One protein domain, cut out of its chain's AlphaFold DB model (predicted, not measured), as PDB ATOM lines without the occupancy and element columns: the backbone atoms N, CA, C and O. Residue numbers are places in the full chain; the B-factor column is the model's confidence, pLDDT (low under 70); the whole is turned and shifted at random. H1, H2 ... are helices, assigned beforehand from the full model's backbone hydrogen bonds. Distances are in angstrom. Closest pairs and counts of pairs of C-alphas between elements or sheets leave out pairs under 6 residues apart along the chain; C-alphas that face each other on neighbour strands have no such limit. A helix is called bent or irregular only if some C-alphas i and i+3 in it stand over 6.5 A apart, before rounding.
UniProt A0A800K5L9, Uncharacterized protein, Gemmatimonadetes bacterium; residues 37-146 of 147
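AT A GLANCE: This is residues 37 to 146 of the 147 residues of an uncharacterized protein of Gemmatimonadetes bacterium (UniProt A0A800K5L9). Little regular structure: H3, H4 and H5 cluster at one end, while H1 and the loop after it make the other. The printed part has 110 residues with five named helices, H1 to H5, and no named strand; it is all helix, with 40 residues in named elements. It is loose, radius of gyration of the C-alphas 18.4 A, spanning 60 by 36 by 20 A.

HOW THE PARTS SIT: Start at H4, residues 120 to 131, irregular: C-alphas 121 and 124 are 7.1 A apart. Its residues 125 to 130 alone touch H3, residues 111 to 117; the closest C-alphas, Leu 116 and Ala 126, are 5.4 A apart. H5, residues 134 to 144, only just touches H3, with 3 pairs of C-alphas within 8 A, the closest Glu 112 and Leu 141. H1, residues 44 to 49, and H2, residues 93 to 96, touch no helix. Every O i to N i+4 pair is within hydrogen-bond range in H1, H3 and H5, and 6 of 8 in H4; H2 is too short for one.

IN THESE COORDINATES: Find C-alpha 120 at (157.475, 155.773, 155.110); H4 runs 18.0 A. H5 runs 15.5 A to C-alpha 144 at (163.920, 136.000, 154.372).

THE WHOLE: The links H1 to H2 and H2 to H3 are long. The printed part has no cut; pLDDT is under 70 for 17 residues, among them 37 to 41.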
ATOM      1  N   GLY A  37     143.545 146.218 156.686       51.12
ATOM      2  CA  GLY A  37     143.483 147.346 155.747       51.12
ATOM      3  C   GLY A  37     142.162 148.120 155.700       51.12
ATOM      4  O   GLY A  37     142.127 149.246 155.213       51.12
ATOM      5  N   LEU A  38     141.074 147.573 156.255       56.50
ATOM      6  CA  LEU A  38     139.804 148.297 156.385       56.50
ATOM      7  C   LEU A  38     139.911 149.531 157.291       56.50
ATOM      8  O   LEU A  38     139.167 150.486 157.085       56.50
ATOM      9  N   LEU A  39     140.833 149.544 158.261       57.28
ATOM     10  CA  LEU A  39     141.064 150.729 159.094       57.28
ATOM     11  C   LEU A  39     141.836 151.826 158.343       57.28
ATOM     12  O   LEU A  39     141.575 153.003 158.563       57.28
ATOM     13  N   GLU A  40     142.740 151.460 157.429       59.06
ATOM     14  CA  GLU A  40     143.538 152.407 156.628       59.06
ATOM     15  C   GLU A  40     142.676 153.188 155.618       59.06
ATOM     16  O   GLU A  40     142.953 154.351 155.300       59.06
ATOM     17  N   ALA A  41     141.583 152.564 155.162       67.31
ATOM     18  CA  ALA A  41     140.581 153.188 154.304       67.31
ATOM     19  C   ALA A  41     139.768 154.282 155.018       67.31
ATOM     20  O   ALA A  41     139.176 155.129 154.347       67.31
ATOM     21  N   ILE A  42     139.734 154.290 156.356       73.94
ATOM     22  CA  ILE A  42     139.030 155.313 157.131       73.94
ATOM     23  C   ILE A  42     139.946 156.540 157.252       73.94
ATOM     24  O   ILE A  42     141.034 156.445 157.821       73.94
ATOM     25  N   PRO A  43     139.546 157.719 156.737       81.12
ATOM     26  CA  PRO A  43     140.324 158.935 156.926       81.12
ATOM     27  C   PRO A  43     140.503 159.262 158.411       81.12
ATOM     28  O   PRO A  43     139.556 159.160 159.187       81.12
ATOM     29  N   VAL A  44     141.687 159.747 158.797       78.50
ATOM     30  CA  VAL A  44     141.937 160.196 160.181       78.50
ATOM     31  C   VAL A  44     140.934 161.257 160.619       78.50
ATOM     32  O   VAL A  44     140.401 161.157 161.715       78.50
ATOM     33  N   ALA A  45     140.581 162.192 159.733       84.19
ATOM     34  CA  ALA A  45     139.554 163.194 160.010       84.19
ATOM     35  C   ALA A  45     138.202 162.568 160.396       84.19
ATOM     36  O   ALA A  45     137.483 163.115 161.223       84.19
ATOM     37  N   THR A  46     137.860 161.404 159.835       86.12
ATOM     38  CA  THR A  46     136.653 160.664 160.219       86.12
ATOM     39  C   THR A  46     136.777 160.118 161.638       86.12
ATOM     40  O   THR A  46     135.827 160.235 162.402       86.12
ATOM     41  N   LEU A  47     137.937 159.566 162.012       82.44
ATOM     42  CA  LEU A  47     138.199 159.082 163.375       82.44
ATOM     43  C   LEU A  47     138.210 160.222 164.403       82.44
ATOM     44  O   LEU A  47     137.734 160.045 165.520       82.44
ATOM     45  N   GLU A  48     138.731 161.389 164.028       85.50
ATOM     46  CA  GLU A  48     138.705 162.592 164.862       85.50
ATOM     47  C   GLU A  48     137.287 163.150 165.016       85.50
ATOM     48  O   GLU A  48     136.918 163.572 166.106       85.50
ATOM     49  N   ALA A  49     136.476 163.115 163.956       88.00
ATOM     50  CA  ALA A  49     135.104 163.617 163.982       88.00
ATOM     51  C   ALA A  49     134.161 162.769 164.847       88.00
ATOM     52  O   ALA A  49     133.193 163.302 165.383       88.00
ATOM     53  N   VAL A  50     134.429 161.468 164.981       87.69
ATOM     54  CA  VAL A  50     133.658 160.561 165.853       87.69
ATOM     55  C   VAL A  50     134.261 160.428 167.254       87.69
ATOM     56  O   VAL A  50     133.809 159.597 168.038       87.69
ATOM     57  N   ALA A  51     135.306 161.194 167.578       89.25
ATOM     58  CA  ALA A  51     135.885 161.185 168.911       89.25
ATOM     59  C   ALA A  51     134.911 161.826 169.908       89.25
ATOM     60  O   ALA A  51     134.629 163.020 169.828       89.25
ATOM     61  N   ASP A  52     134.456 161.039 170.877       91.62
ATOM     62  CA  ASP A  52     133.606 161.498 171.971       91.62
ATOM     63  C   ASP A  52     134.268 161.146 173.310       91.62
ATOM     64  O   ASP A  52     133.960 160.128 173.926       91.62
ATOM     65  N   PRO A  53     135.269 161.921 173.761       91.12
ATOM     66  CA  PRO A  53     136.032 161.588 174.960       91.12
ATOM     67  C   PRO A  53     135.209 161.634 176.254       91.12
ATOM     68  O   PRO A  53     135.698 161.095 177.258       91.12
ATOM     69  N   ASP A  54     134.036 162.271 176.216       94.50
ATOM     70  CA  ASP A  54     133.175 162.571 177.358       94.50
ATOM     71  C   ASP A  54     131.806 161.859 177.292       94.50
ATOM     72  O   ASP A  54     131.012 162.043 178.212       94.50
ATOM     73  N   ASP A  55     131.563 161.008 176.280       90.88
ATOM     74  CA  ASP A  55     130.299 160.261 176.086       90.88
ATOM     75  C   ASP A  55     129.083 161.206 176.090       90.88
ATOM     76  O   ASP A  55     128.156 161.115 176.898       90.88
ATOM     77  N   SER A  56     129.157 162.200 175.209       93.81
ATOM     78  CA  SER A  56     128.218 163.310 175.076       93.81
ATOM     79  C   SER A  56     126.857 162.873 174.539       93.81
ATOM     80  O   SER A  56     125.854 163.538 174.816       93.81
ATOM     81  N   ASP A  57     126.804 161.787 173.767       90.62
ATOM     82  CA  ASP A  57     125.557 161.224 173.239       90.62
ATOM     83  C   ASP A  57     124.944 160.122 174.127       90.62
ATOM     84  O   ASP A  57     123.773 159.768 173.946       90.62
ATOM     85  N   GLY A  58     125.676 159.669 175.154       91.94
ATOM     86  CA  GLY A  58     125.200 158.744 176.177       91.94
ATOM     87  C   GLY A  58     125.029 157.308 175.685       91.94
ATOM     88  O   GLY A  58     124.238 156.554 176.269       91.94
ATOM     89  N   ASP A  59     125.724 156.920 174.614       91.31
ATOM     90  CA  ASP A  59     125.700 155.561 174.075       91.31
ATOM     91  C   ASP A  59     126.616 154.581 174.846       91.31
ATOM     92  O   ASP A  59     126.513 153.355 174.683       91.31
ATOM     93  N   GLY A  60     127.458 155.107 175.746       90.50
ATOM     94  CA  GLY A  60     128.375 154.349 176.592       90.50
ATOM     95  C   GLY A  60     129.770 154.139 175.993       90.50
ATOM     96  O   GLY A  60     130.515 153.287 176.503       90.50
ATOM     97  N   ILE A  61     130.135 154.849 174.919       86.50
ATOM     98  CA  ILE A  61     131.424 154.743 174.219       86.50
ATOM     99  C   ILE A  61     132.198 156.066 174.293       86.50
ATOM    100  O   ILE A  61     131.963 156.999 173.538       86.50
ATOM    101  N   SER A  62     133.258 156.103 175.108       89.62
ATOM    102  CA  SER A  62     134.159 157.267 175.174       89.62
ATOM    103  C   SER A  62     135.370 157.143 174.229       89.62
ATOM    104  O   SER A  62     136.482 156.806 174.658       89.62
ATOM    105  N   GLY A  63     135.165 157.347 172.926       87.44
ATOM    106  CA  GLY A  63     136.206 157.197 171.899       87.44
ATOM    107  C   GLY A  63     137.328 158.245 171.994       87.44
ATOM    108  O   GLY A  63     137.066 159.444 171.988       87.44
ATOM    109  N   ARG A  64     138.601 157.813 172.041       87.62
ATOM    110  CA  ARG A  64     139.784 158.704 172.047       87.62
ATOM    111  C   ARG A  64     140.818 158.261 171.005       87.62
ATOM    112  O   ARG A  64     141.425 157.204 171.195       87.62
ATOM    113  N   PRO A  65     141.055 159.042 169.936       83.06
ATOM    114  CA  PRO A  65     142.125 158.763 168.986       83.06
ATOM    115  C   PRO A  65     143.491 158.764 169.680       83.06
ATOM    116  O   PRO A  65     143.797 159.658 170.469       83.06
ATOM    117  N   ASN A  66     144.320 157.764 169.383       83.44
ATOM    118  CA  ASN A  66     145.699 157.727 169.855       83.44
ATOM    119  C   ASN A  66     146.586 158.559 168.918       83.44
ATOM    120  O   ASN A  66     146.636 158.266 167.726       83.44
ATOM    121  N   ARG A  67     147.297 159.557 169.453       81.44
ATOM    122  CA  ARG A  67     148.264 160.381 168.709       81.44
ATOM    123  C   ARG A  67     149.675 159.936 169.068       81.44
ATOM    124  O   ARG A  67     150.027 159.877 170.245       81.44
ATOM    125  N   VAL A  68     150.470 159.596 168.061       82.19
ATOM    126  CA  VAL A  68     151.854 159.133 168.218       82.19
ATOM    127  C   VAL A  68     152.759 160.106 167.473       82.19
ATOM    128  O   VAL A  68     152.372 160.604 166.426       82.19
ATOM    129  N   TRP A  69     153.936 160.407 168.013       82.12
ATOM    130  CA  TRP A  69     154.922 161.255 167.341       82.12
ATOM    131  C   TRP A  69     155.790 160.419 166.397       82.12
ATOM    132  O   TRP A  69     156.354 159.409 166.828       82.12
ATOM    133  N   ASP A  70     155.915 160.851 165.146       78.75
ATOM    134  CA  ASP A  70     156.887 160.335 164.187       78.75
ATOM    135  C   ASP A  70     158.176 161.164 164.299       78.75
ATOM    136  O   ASP A  70     158.224 162.364 164.015       78.75
ATOM    137  N   VAL A  71     159.241 160.504 164.754       80.62
ATOM    138  CA  VAL A  71     160.555 161.130 164.937       80.62
ATOM    139  C   VAL A  71     161.275 161.415 163.621       80.62
ATOM    140  O   VAL A  71     162.100 162.320 163.593       80.62
ATOM    141  N   GLN A  72     161.003 160.659 162.555       73.31
ATOM    142  CA  GLN A  72     161.627 160.846 161.246       73.31
ATOM    143  C   GLN A  72     160.952 161.965 160.457       73.31
ATOM    144  O   GLN A  72     161.635 162.749 159.801       73.31
ATOM    145  N   ALA A  73     159.624 162.044 160.527       77.38
ATOM    146  CA  ALA A  73     158.847 163.095 159.875       77.38
ATOM    147  C   ALA A  73     158.807 164.410 160.678       77.38
ATOM    148  O   ALA A  73     158.332 165.419 160.159       77.38
ATOM    149  N   GLU A  74     159.278 164.397 161.933       83.81
ATOM    150  CA  GLU A  74     159.179 165.510 162.889       83.81
ATOM    151  C   GLU A  74     157.736 166.045 163.027       83.81
ATOM    152  O   GLU A  74     157.498 167.252 163.123       83.81
ATOM    153  N   ALA A  75     156.756 165.135 163.027       82.12
ATOM    154  CA  ALA A  75     155.328 165.450 163.033       82.12
ATOM    155  C   ALA A  75     154.500 164.386 163.780       82.12
ATOM    156  O   ALA A  75     155.009 163.335 164.167       82.12
ATOM    157  N   GLU A  76     153.201 164.635 163.990       80.38
ATOM    158  CA  GLU A  76     152.287 163.573 164.431       80.38
ATOM    159  C   GLU A  76     152.155 162.503 163.337       80.38
ATOM    160  O   GLU A  76     151.903 162.815 162.172       80.38
ATOM    161  N   ALA A  77     152.293 161.243 163.744       75.56
ATOM    162  CA  ALA A  77     152.107 160.079 162.899       75.56
ATOM    163  C   ALA A  77     150.685 160.065 162.339       75.56
ATOM    164  O   ALA A  77     149.701 160.269 163.059       75.56
ATOM    165  N   THR A  78     150.554 159.772 161.052       70.38
ATOM    166  CA  THR A  78     149.312 160.022 160.307       70.38
ATOM    167  C   THR A  78     148.219 158.973 160.543       70.38
ATOM    168  O   THR A  78     147.284 158.865 159.754       70.38
ATOM    169  N   GLY A  79     148.337 158.134 161.583       68.50
ATOM    170  CA  GLY A  79     147.439 157.002 161.864       68.50
ATOM    171  C   GLY A  79     147.460 155.889 160.802       68.50
ATOM    172  O   GLY A  79     146.836 154.846 160.988       68.50
ATOM    173  N   ARG A  80     148.183 156.108 159.698       67.00
ATOM    174  CA  ARG A  80     148.407 155.189 158.574       67.00
ATOM    175  C   ARG A  80     149.784 154.534 158.616       67.00
ATOM    176  O   ARG A  80     150.062 153.629 157.840       67.00
ATOM    177  N   GLU A  81     150.633 154.969 159.538       67.06
ATOM    178  CA  GLU A  81     151.933 154.367 159.796       67.06
ATOM    179  C   GLU A  81     151.794 153.289 160.870       67.06
ATOM    180  O   GLU A  81     151.252 153.507 161.957       67.06
ATOM    181  N   TRP A  82     152.299 152.102 160.561       69.50
ATOM    182  CA  TRP A  82     152.282 150.956 161.455       69.50
ATOM    183  C   TRP A  82     153.707 150.475 161.659       69.50
ATOM    184  O   TRP A  82     154.522 150.479 160.738       69.50
ATOM    185  N   ARG A  83     154.005 150.002 162.870       70.56
ATOM    186  CA  ARG A  83     155.294 149.359 163.121       70.56
ATOM    187  C   ARG A  83     155.389 148.089 162.287       70.56
ATOM    188  O   ARG A  83     154.550 147.196 162.432       70.56
ATOM    189  N   THR A  84     156.442 147.994 161.481       68.19
ATOM    190  CA  THR A  84     156.802 146.758 160.792       68.19
ATOM    191  C   THR A  84     156.952 145.645 161.840       68.19
ATOM    192  O   THR A  84     157.724 145.804 162.795       68.19
ATOM    193  N   PRO A  85     156.200 144.535 161.732       68.50
ATOM    194  CA  PRO A  85     156.353 143.418 162.653       68.50
ATOM    195  C   PRO A  85     157.758 142.804 162.519       68.50
ATOM    196  O   PRO A  85     158.366 142.881 161.447       68.50
ATOM    197  N   PRO A  86     158.300 142.190 163.587       74.31
ATOM    198  CA  PRO A  86     159.577 141.489 163.497       74.31
ATOM    199  C   PRO A  86     159.503 140.388 162.430       74.31
ATOM    200  O   PRO A  86     158.481 139.722 162.292       74.31
ATOM    201  N   LEU A  87     160.603 140.164 161.709       80.38
ATOM    202  CA  LEU A  87     160.661 139.219 160.582       80.38
ATOM    203  C   LEU A  87     160.674 137.734 160.999       80.38
ATOM    204  O   LEU A  87     160.779 136.858 160.145       80.38
ATOM    205  N   TRP A  88     160.612 137.428 162.297       74.56
ATOM    206  CA  TRP A  88     160.598 136.049 162.791       74.56
ATOM    207  C   TRP A  88     159.331 135.314 162.349       74.56
ATOM    208  O   TRP A  88     158.223 135.788 162.600       74.56
ATOM    209  N   GLY A  89     159.496 134.143 161.728       71.25
ATOM    210  CA  GLY A  89     158.388 133.353 161.199       71.25
ATOM    211  C   GLY A  89     157.862 133.827 159.843       71.25
ATOM    212  O   GLY A  89     156.824 133.334 159.403       71.25
ATOM    213  N   LEU A  90     158.561 134.746 159.162       78.56
ATOM    214  CA  LEU A  90     158.219 135.165 157.801       78.56
ATOM    215  C   LEU A  90     158.246 133.984 156.816       78.56
ATOM    216  O   LEU A  90     157.357 133.876 155.977       78.56
ATOM    217  N   GLY A  91     159.211 133.068 156.944       73.69
ATOM    218  CA  GLY A  91     159.296 131.855 156.127       73.69
ATOM    219  C   GLY A  91     158.219 130.819 156.457       73.69
ATOM    220  O   GLY A  91     157.912 129.958 155.635       73.69
ATOM    221  N   LEU A  92     157.591 130.922 157.632       73.81
ATOM    222  CA  LEU A  92     156.482 130.060 158.043       73.81
ATOM    223  C   LEU A  92     155.113 130.589 157.604       73.81
ATOM    224  O   LEU A  92     154.150 129.823 157.659       73.81
ATOM    225  N   ALA A  93     155.009 131.851 157.171       72.06
ATOM    226  CA  ALA A  93     153.738 132.519 156.876       72.06
ATOM    227  C   ALA A  93     152.867 131.730 155.880       72.06
ATOM    228  O   ALA A  93     151.714 131.430 156.195       72.06
ATOM    229  N   ASP A  94     153.463 131.269 154.773       67.19
ATOM    230  CA  ASP A  94     152.794 130.439 153.755       67.19
ATOM    231  C   ASP A  94     152.352 129.067 154.286       67.19
ATOM    232  O   ASP A  94     151.415 128.460 153.769       67.19
ATOM    233  N   THR A  95     153.026 128.551 155.317       68.25
ATOM    234  CA  THR A  95     152.721 127.230 155.890       68.25
ATOM    235  C   THR A  95     151.548 127.301 156.865       68.25
ATOM    236  O   THR A  95     150.776 126.349 156.980       68.25
ATOM    237  N   VAL A  96     151.415 128.415 157.588       68.06
ATOM    238  CA  VAL A  96     150.382 128.589 158.622       68.06
ATOM    239  C   VAL A  96     149.129 129.297 158.111       68.06
ATOM    240  O   VAL A  96     148.066 129.128 158.702       68.06
ATOM    241  N   THR A  97     149.233 130.062 157.019       62.19
ATOM    242  CA  THR A  97     148.117 130.799 156.415       62.19
ATOM    243  C   THR A  97     148.040 130.485 154.924       62.19
ATOM    244  O   THR A  97     148.975 130.749 154.177       62.19
ATOM    245  N   ALA A  98     146.919 129.918 154.471       57.97
ATOM    246  CA  ALA A  98     146.709 129.659 153.051       57.97
ATOM    247  C   ALA A  98     146.486 130.987 152.303       57.97
ATOM    248  O   ALA A  98     145.420 131.583 152.423       57.97
ATOM    249  N   GLY A  99     147.490 131.421 151.534       67.44
ATOM    250  CA  GLY A  99     147.481 132.689 150.800       67.44
ATOM    251  C   GLY A  99     148.081 133.825 151.622       67.44
ATOM    252  O   GLY A  99     147.347 134.608 152.216       67.44
ATOM    253  N   THR A 100     149.415 133.906 151.671       73.00
ATOM    254  CA  THR A 100     150.088 134.982 152.405       73.00
ATOM    255  C   THR A 100     149.938 136.303 151.672       73.00
ATOM    256  O   THR A 100     150.384 136.477 150.537       73.00
ATOM    257  N   GLU A 101     149.336 137.248 152.371       82.25
ATOM    258  CA  GLU A 101     149.259 138.643 151.985       82.25
ATOM    259  C   GLU A 101     150.222 139.424 152.881       82.25
ATOM    260  O   GLU A 101     150.382 139.131 154.058       82.25
ATOM    261  N   TYR A 102     150.910 140.407 152.332       81.50
ATOM    262  CA  TYR A 102     151.879 141.246 153.018       81.50
ATOM    263  C   TYR A 102     151.422 142.699 152.929       81.50
ATOM    264  O   TYR A 102     150.589 143.052 152.092       81.50
ATOM    265  N   LEU A 103     152.033 143.549 153.758       80.50
ATOM    266  CA  LEU A 103     151.564 144.909 154.041       80.50
ATOM    267  C   LEU A 103     150.217 144.910 154.786       80.50
ATOM    268  O   LEU A 103     149.528 143.897 154.892       80.50
ATOM    269  N   HIS A 104     149.878 146.049 155.381       77.88
ATOM    270  CA  HIS A 104     148.721 146.170 156.277       77.88
ATOM    271  C   HIS A 104     147.382 146.045 155.534       77.88
ATOM    272  O   HIS A 104     146.409 145.523 156.083       77.88
ATOM    273  N   ASP A 105     147.365 146.464 154.271       75.88
ATOM    274  CA  ASP A 105     146.245 146.358 153.341       75.88
ATOM    275  C   ASP A 105     146.186 145.018 152.594       75.88
ATOM    276  O   ASP A 105     145.234 144.776 151.854       75.88
ATOM    277  N   GLY A 106     147.179 144.143 152.788       81.62
ATOM    278  CA  GLY A 106     147.270 142.847 152.120       81.62
ATOM    279  C   GLY A 106     147.575 142.924 150.622       81.62
ATOM    280  O   GLY A 106     147.469 141.919 149.922       81.62
ATOM    281  N   ARG A 107     147.952 144.097 150.084       86.25
ATOM    282  CA  ARG A 107     148.105 144.261 148.627       86.25
ATOM    283  C   ARG A 107     149.272 143.468 148.040       86.25
ATOM    284  O   ARG A 107     149.243 143.145 146.855       86.25
ATOM    285  N   ALA A 108     150.309 143.193 148.833       88.88
ATOM    286  CA  ALA A 108     151.485 142.454 148.386       88.88
ATOM    287  C   ALA A 108     151.273 140.950 148.580       88.88
ATOM    288  O   ALA A 108     150.829 140.514 149.630       88.88
ATOM    289  N   ARG A 109     151.623 140.136 147.588       87.31
ATOM    290  CA  ARG A 109     151.488 138.666 147.628       87.31
ATOM    291  C   ARG A 109     152.832 137.962 147.756       87.31
ATOM    292  O   ARG A 109     152.901 136.740 147.836       87.31
ATOM    293  N   THR A 110     153.916 138.731 147.754       88.88
ATOM    294  CA  THR A 110     155.280 138.235 147.925       88.88
ATOM    295  C   THR A 110     156.072 139.147 148.857       88.88
ATOM    296  O   THR A 110     155.803 140.345 148.957       88.88
ATOM    297  N   VAL A 111     157.105 138.588 149.492       88.94
ATOM    298  CA  VAL A 111     158.071 139.357 150.295       88.94
ATOM    299  C   VAL A 111     158.756 140.434 149.446       88.94
ATOM    300  O   VAL A 111     159.020 141.530 149.930       88.94
ATOM    301  N   GLU A 112     159.014 140.153 148.167       93.31
ATOM    302  CA  GLU A 112     159.618 141.119 147.248       93.31
ATOM    303  C   GLU A 112     158.693 142.310 146.968       93.31
ATOM    304  O   GLU A 112     159.121 143.455 147.105       93.31
ATOM    305  N   GLU A 113     157.421 142.064 146.639       92.62
ATOM    306  CA  GLU A 113     156.414 143.124 146.493       92.62
ATOM    307  C   GLU A 113     156.269 143.923 147.791       92.62
ATOM    308  O   GLU A 113     156.226 145.151 147.751       92.62
ATOM    309  N   ALA A 114     156.269 143.246 148.943       90.12
ATOM    310  CA  ALA A 114     156.198 143.902 150.241       90.12
ATOM    311  C   ALA A 114     157.368 144.872 150.441       90.12
ATOM    312  O   ALA A 114     157.132 146.022 150.784       90.12
ATOM    313  N   ILE A 115     158.609 144.450 150.167       91.38
ATOM    314  CA  ILE A 115     159.800 145.310 150.264       91.38
ATOM    315  C   ILE A 115     159.706 146.487 149.289       91.38
ATOM    316  O   ILE A 115     160.001 147.622 149.654       91.38
ATOM    317  N   LEU A 116     159.320 146.228 148.039       93.19
ATOM    318  CA  LEU A 116     159.325 147.235 146.981       93.19
ATOM    319  C   LEU A 116     158.193 148.256 147.101       93.19
ATOM    320  O   LEU A 116     158.338 149.358 146.568       93.19
ATOM    321  N   TRP A 117     157.079 147.898 147.739       90.81
ATOM    322  CA  TRP A 117     155.897 148.750 147.893       90.81
ATOM    323  C   TRP A 117     155.737 149.323 149.305       90.81
ATOM    324  O   TRP A 117     154.720 149.972 149.580       90.81
ATOM    325  N   HIS A 118     156.698 149.075 150.200       86.38
ATOM    326  CA  HIS A 118     156.720 149.687 151.524       86.38
ATOM    327  C   HIS A 118     157.234 151.128 151.431       86.38
ATOM    328  O   HIS A 118     158.275 151.374 150.823       86.38
ATOM    329  N   GLY A 119     156.491 152.061 152.027       82.88
ATOM    330  CA  GLY A 119     156.851 153.478 152.104       82.88
ATOM    331  C   GLY A 119     157.206 153.904 153.529       82.88
ATOM    332  O   GLY A 119     157.499 153.065 154.384       82.88
ATOM    333  N   GLY A 120     157.155 155.210 153.794       83.25
ATOM    334  CA  GLY A 120     157.475 155.773 155.110       83.25
ATOM    335  C   GLY A 120     158.930 155.504 155.497       83.25
ATOM    336  O   GLY A 120     159.831 155.646 154.669       83.25
ATOM    337  N   GLU A 121     159.159 155.046 156.729       79.00
ATOM    338  CA  GLU A 121     160.506 154.755 157.246       79.00
ATOM    339  C   GLU A 121     161.272 153.702 156.416       79.00
ATOM    340  O   GLU A 121     162.504 153.648 156.424       79.00
ATOM    341  N   ALA A 122     160.560 152.852 155.667       84.38
ATOM    342  CA  ALA A 122     161.160 151.791 154.867       84.38
ATOM    343  C   ALA A 122     161.602 152.225 153.461       84.38
ATOM    344  O   ALA A 122     162.257 151.434 152.778       84.38
ATOM    345  N   GLU A 123     161.311 153.457 153.028       86.56
ATOM    346  CA  GLU A 123     161.619 153.924 151.668       86.56
ATOM    347  C   GLU A 123     163.127 153.835 151.360       86.56
ATOM    348  O   GLU A 123     163.528 153.419 150.270       86.56
ATOM    349  N   LEU A 124     163.982 154.131 152.347       88.94
ATOM    350  CA  LEU A 124     165.438 153.983 152.226       88.94
ATOM    351  C   LEU A 124     165.850 152.521 152.009       88.94
ATOM    352  O   LEU A 124     166.667 152.218 151.137       88.94
ATOM    353  N   SER A 125     165.259 151.601 152.772       90.25
ATOM    354  CA  SER A 125     165.514 150.163 152.646       90.25
ATOM    355  C   SER A 125     165.021 149.620 151.302       90.25
ATOM    356  O   SER A 125     165.738 148.857 150.649       90.25
ATOM    357  N   ALA A 126     163.845 150.059 150.844       91.94
ATOM    358  CA  ALA A 126     163.315 149.738 149.523       91.94
ATOM    359  C   ALA A 126     164.244 150.263 148.414       91.94
ATOM    360  O   ALA A 126     164.556 149.538 147.467       91.94
ATOM    361  N   GLY A 127     164.756 151.489 148.557       94.62
ATOM    362  CA  GLY A 127     165.756 152.079 147.668       94.62
ATOM    363  C   GLY A 127     167.043 151.253 147.584       94.62
ATOM    364  O   GLY A 127     167.489 150.917 146.485       94.62
ATOM    365  N   HIS A 128     167.603 150.849 148.727       96.00
ATOM    366  CA  HIS A 128     168.777 149.972 148.767       96.00
ATOM    367  C   HIS A 128     168.509 148.620 148.104       96.00
ATOM    368  O   HIS A 128     169.331 148.153 147.317       96.00
ATOM    369  N   PHE A 129     167.350 148.010 148.361       96.38
ATOM    370  CA  PHE A 129     166.977 146.741 147.741       96.38
ATOM    371  C   PHE A 129     166.837 146.860 146.214       96.38
ATOM    372  O   PHE A 129     167.348 146.011 145.479       96.38
ATOM    373  N   ARG A 130     166.221 147.942 145.711       95.88
ATOM    374  CA  ARG A 130     166.134 148.243 144.265       95.88
ATOM    375  C   ARG A 130     167.521 148.355 143.624       95.88
ATOM    376  O   ARG A 130     167.708 147.868 142.510       95.88
ATOM    377  N   ALA A 131     168.488 148.942 144.331       97.12
ATOM    378  CA  ALA A 131     169.854 149.144 143.848       97.12
ATOM    379  C   ALA A 131     170.728 147.871 143.847       97.12
ATOM    380  O   ALA A 131     171.793 147.862 143.227       97.12
ATOM    381  N   LEU A 132     170.306 146.788 144.512       97.19
ATOM    382  CA  LEU A 132     171.053 145.529 144.526       97.19
ATOM    383  C   LEU A 132     171.105 144.869 143.141       97.19
ATOM    384  O   LEU A 132     170.137 144.868 142.379       97.19
ATOM    385  N   ALA A 133     172.222 144.196 142.853       97.31
ATOM    386  CA  ALA A 133     172.312 143.277 141.722       97.31
ATOM    387  C   ALA A 133     171.313 142.115 141.879       97.31
ATOM    388  O   ALA A 133     170.991 141.702 142.996       97.31
ATOM    389  N   ALA A 134     170.865 141.536 140.762       94.56
ATOM    390  CA  ALA A 134     169.849 140.481 140.768       94.56
ATOM    391  C   ALA A 134     170.230 139.288 141.664       94.56
ATOM    392  O   ALA A 134     169.408 138.836 142.455       94.56
ATOM    393  N   GLN A 135     171.490 138.836 141.616       95.94
ATOM    394  CA  GLN A 135     171.958 137.731 142.461       95.94
ATOM    395  C   GLN A 135     171.871 138.069 143.957       95.94
ATOM    396  O   GLN A 135     171.510 137.213 144.764       95.94
ATOM    397  N   ALA A 136     172.178 139.316 144.324       95.62
ATOM    398  CA  ALA A 136     172.112 139.777 145.705       95.62
ATOM    399  C   ALA A 136     170.659 139.883 146.193       95.62
ATOM    400  O   ALA A 136     170.362 139.417 147.292       95.62
ATOM    401  N   ARG A 137     169.733 140.385 145.359       96.50
ATOM    402  CA  ARG A 137     168.291 140.369 145.673       96.50
ATOM    403  C   ARG A 137     167.792 138.953 145.938       96.50
ATOM    404  O   ARG A 137     167.171 138.708 146.966       96.50
ATOM    405  N   THR A 138     168.137 137.997 145.074       96.12
ATOM    406  CA  THR A 138     167.762 136.588 145.268       96.12
ATOM    407  C   THR A 138     168.317 136.014 146.574       96.12
ATOM    408  O   THR A 138     167.633 135.240 147.239       96.12
ATOM    409  N   ALA A 139     169.542 136.377 146.965       95.50
ATOM    410  CA  ALA A 139     170.122 135.929 148.228       95.50
ATOM    411  C   ALA A 139     169.357 136.479 149.444       95.50
ATOM    412  O   ALA A 139     169.075 135.718 150.368       95.50
ATOM    413  N   VAL A 140     168.973 137.760 149.415       93.62
ATOM    414  CA  VAL A 140     168.149 138.387 150.462       93.62
ATOM    415  C   VAL A 140     166.789 137.703 150.565       93.62
ATOM    416  O   VAL A 140     166.409 137.279 151.652       93.62
ATOM    417  N   LEU A 141     166.085 137.518 149.445       92.94
ATOM    418  CA  LEU A 141     164.780 136.850 149.443       92.94
ATOM    419  C   LEU A 141     164.884 135.422 149.989       92.94
ATOM    420  O   LEU A 141     164.079 135.018 150.821       92.94
ATOM    421  N   ARG A 142     165.922 134.673 149.599       93.31
ATOM    422  CA  ARG A 142     166.163 133.321 150.121       93.31
ATOM    423  C   ARG A 142     166.384 133.313 151.632       93.31
ATOM    424  O   ARG A 142     165.876 132.425 152.305       93.31
ATOM    425  N   PHE A 143     167.142 134.275 152.153       91.06
ATOM    426  CA  PHE A 143     167.345 134.415 153.592       91.06
ATOM    427  C   PHE A 143     166.023 134.709 154.312       91.06
ATOM    428  O   PHE A 143     165.705 134.039 155.288       91.06
ATOM    429  N   LEU A 144     165.217 135.638 153.794       88.44
ATOM    430  CA  LEU A 144     163.920 136.000 154.372       88.44
ATOM    431  C   LEU A 144     162.926 134.830 154.387       88.44
ATOM    432  O   LEU A 144     162.227 134.637 155.376       88.44
ATOM    433  N   HIS A 145     162.922 134.001 153.342       85.12
ATOM    434  CA  HIS A 145     162.126 132.771 153.296       85.12
ATOM    435  C   HIS A 145     162.624 131.662 154.241       85.12
ATOM    436  O   HIS A 145     161.937 130.657 154.396       85.12
ATOM    437  N   SER A 146     163.794 131.817 154.871       84.06
ATOM    438  CA  SER A 146     164.331 130.855 155.848       84.06
ATOM    439  C   SER A 146     164.038 131.203 157.316       84.06
ATOM    440  O   SER A 146     164.439 130.441 158.196       84.06
TER     441      SER A 146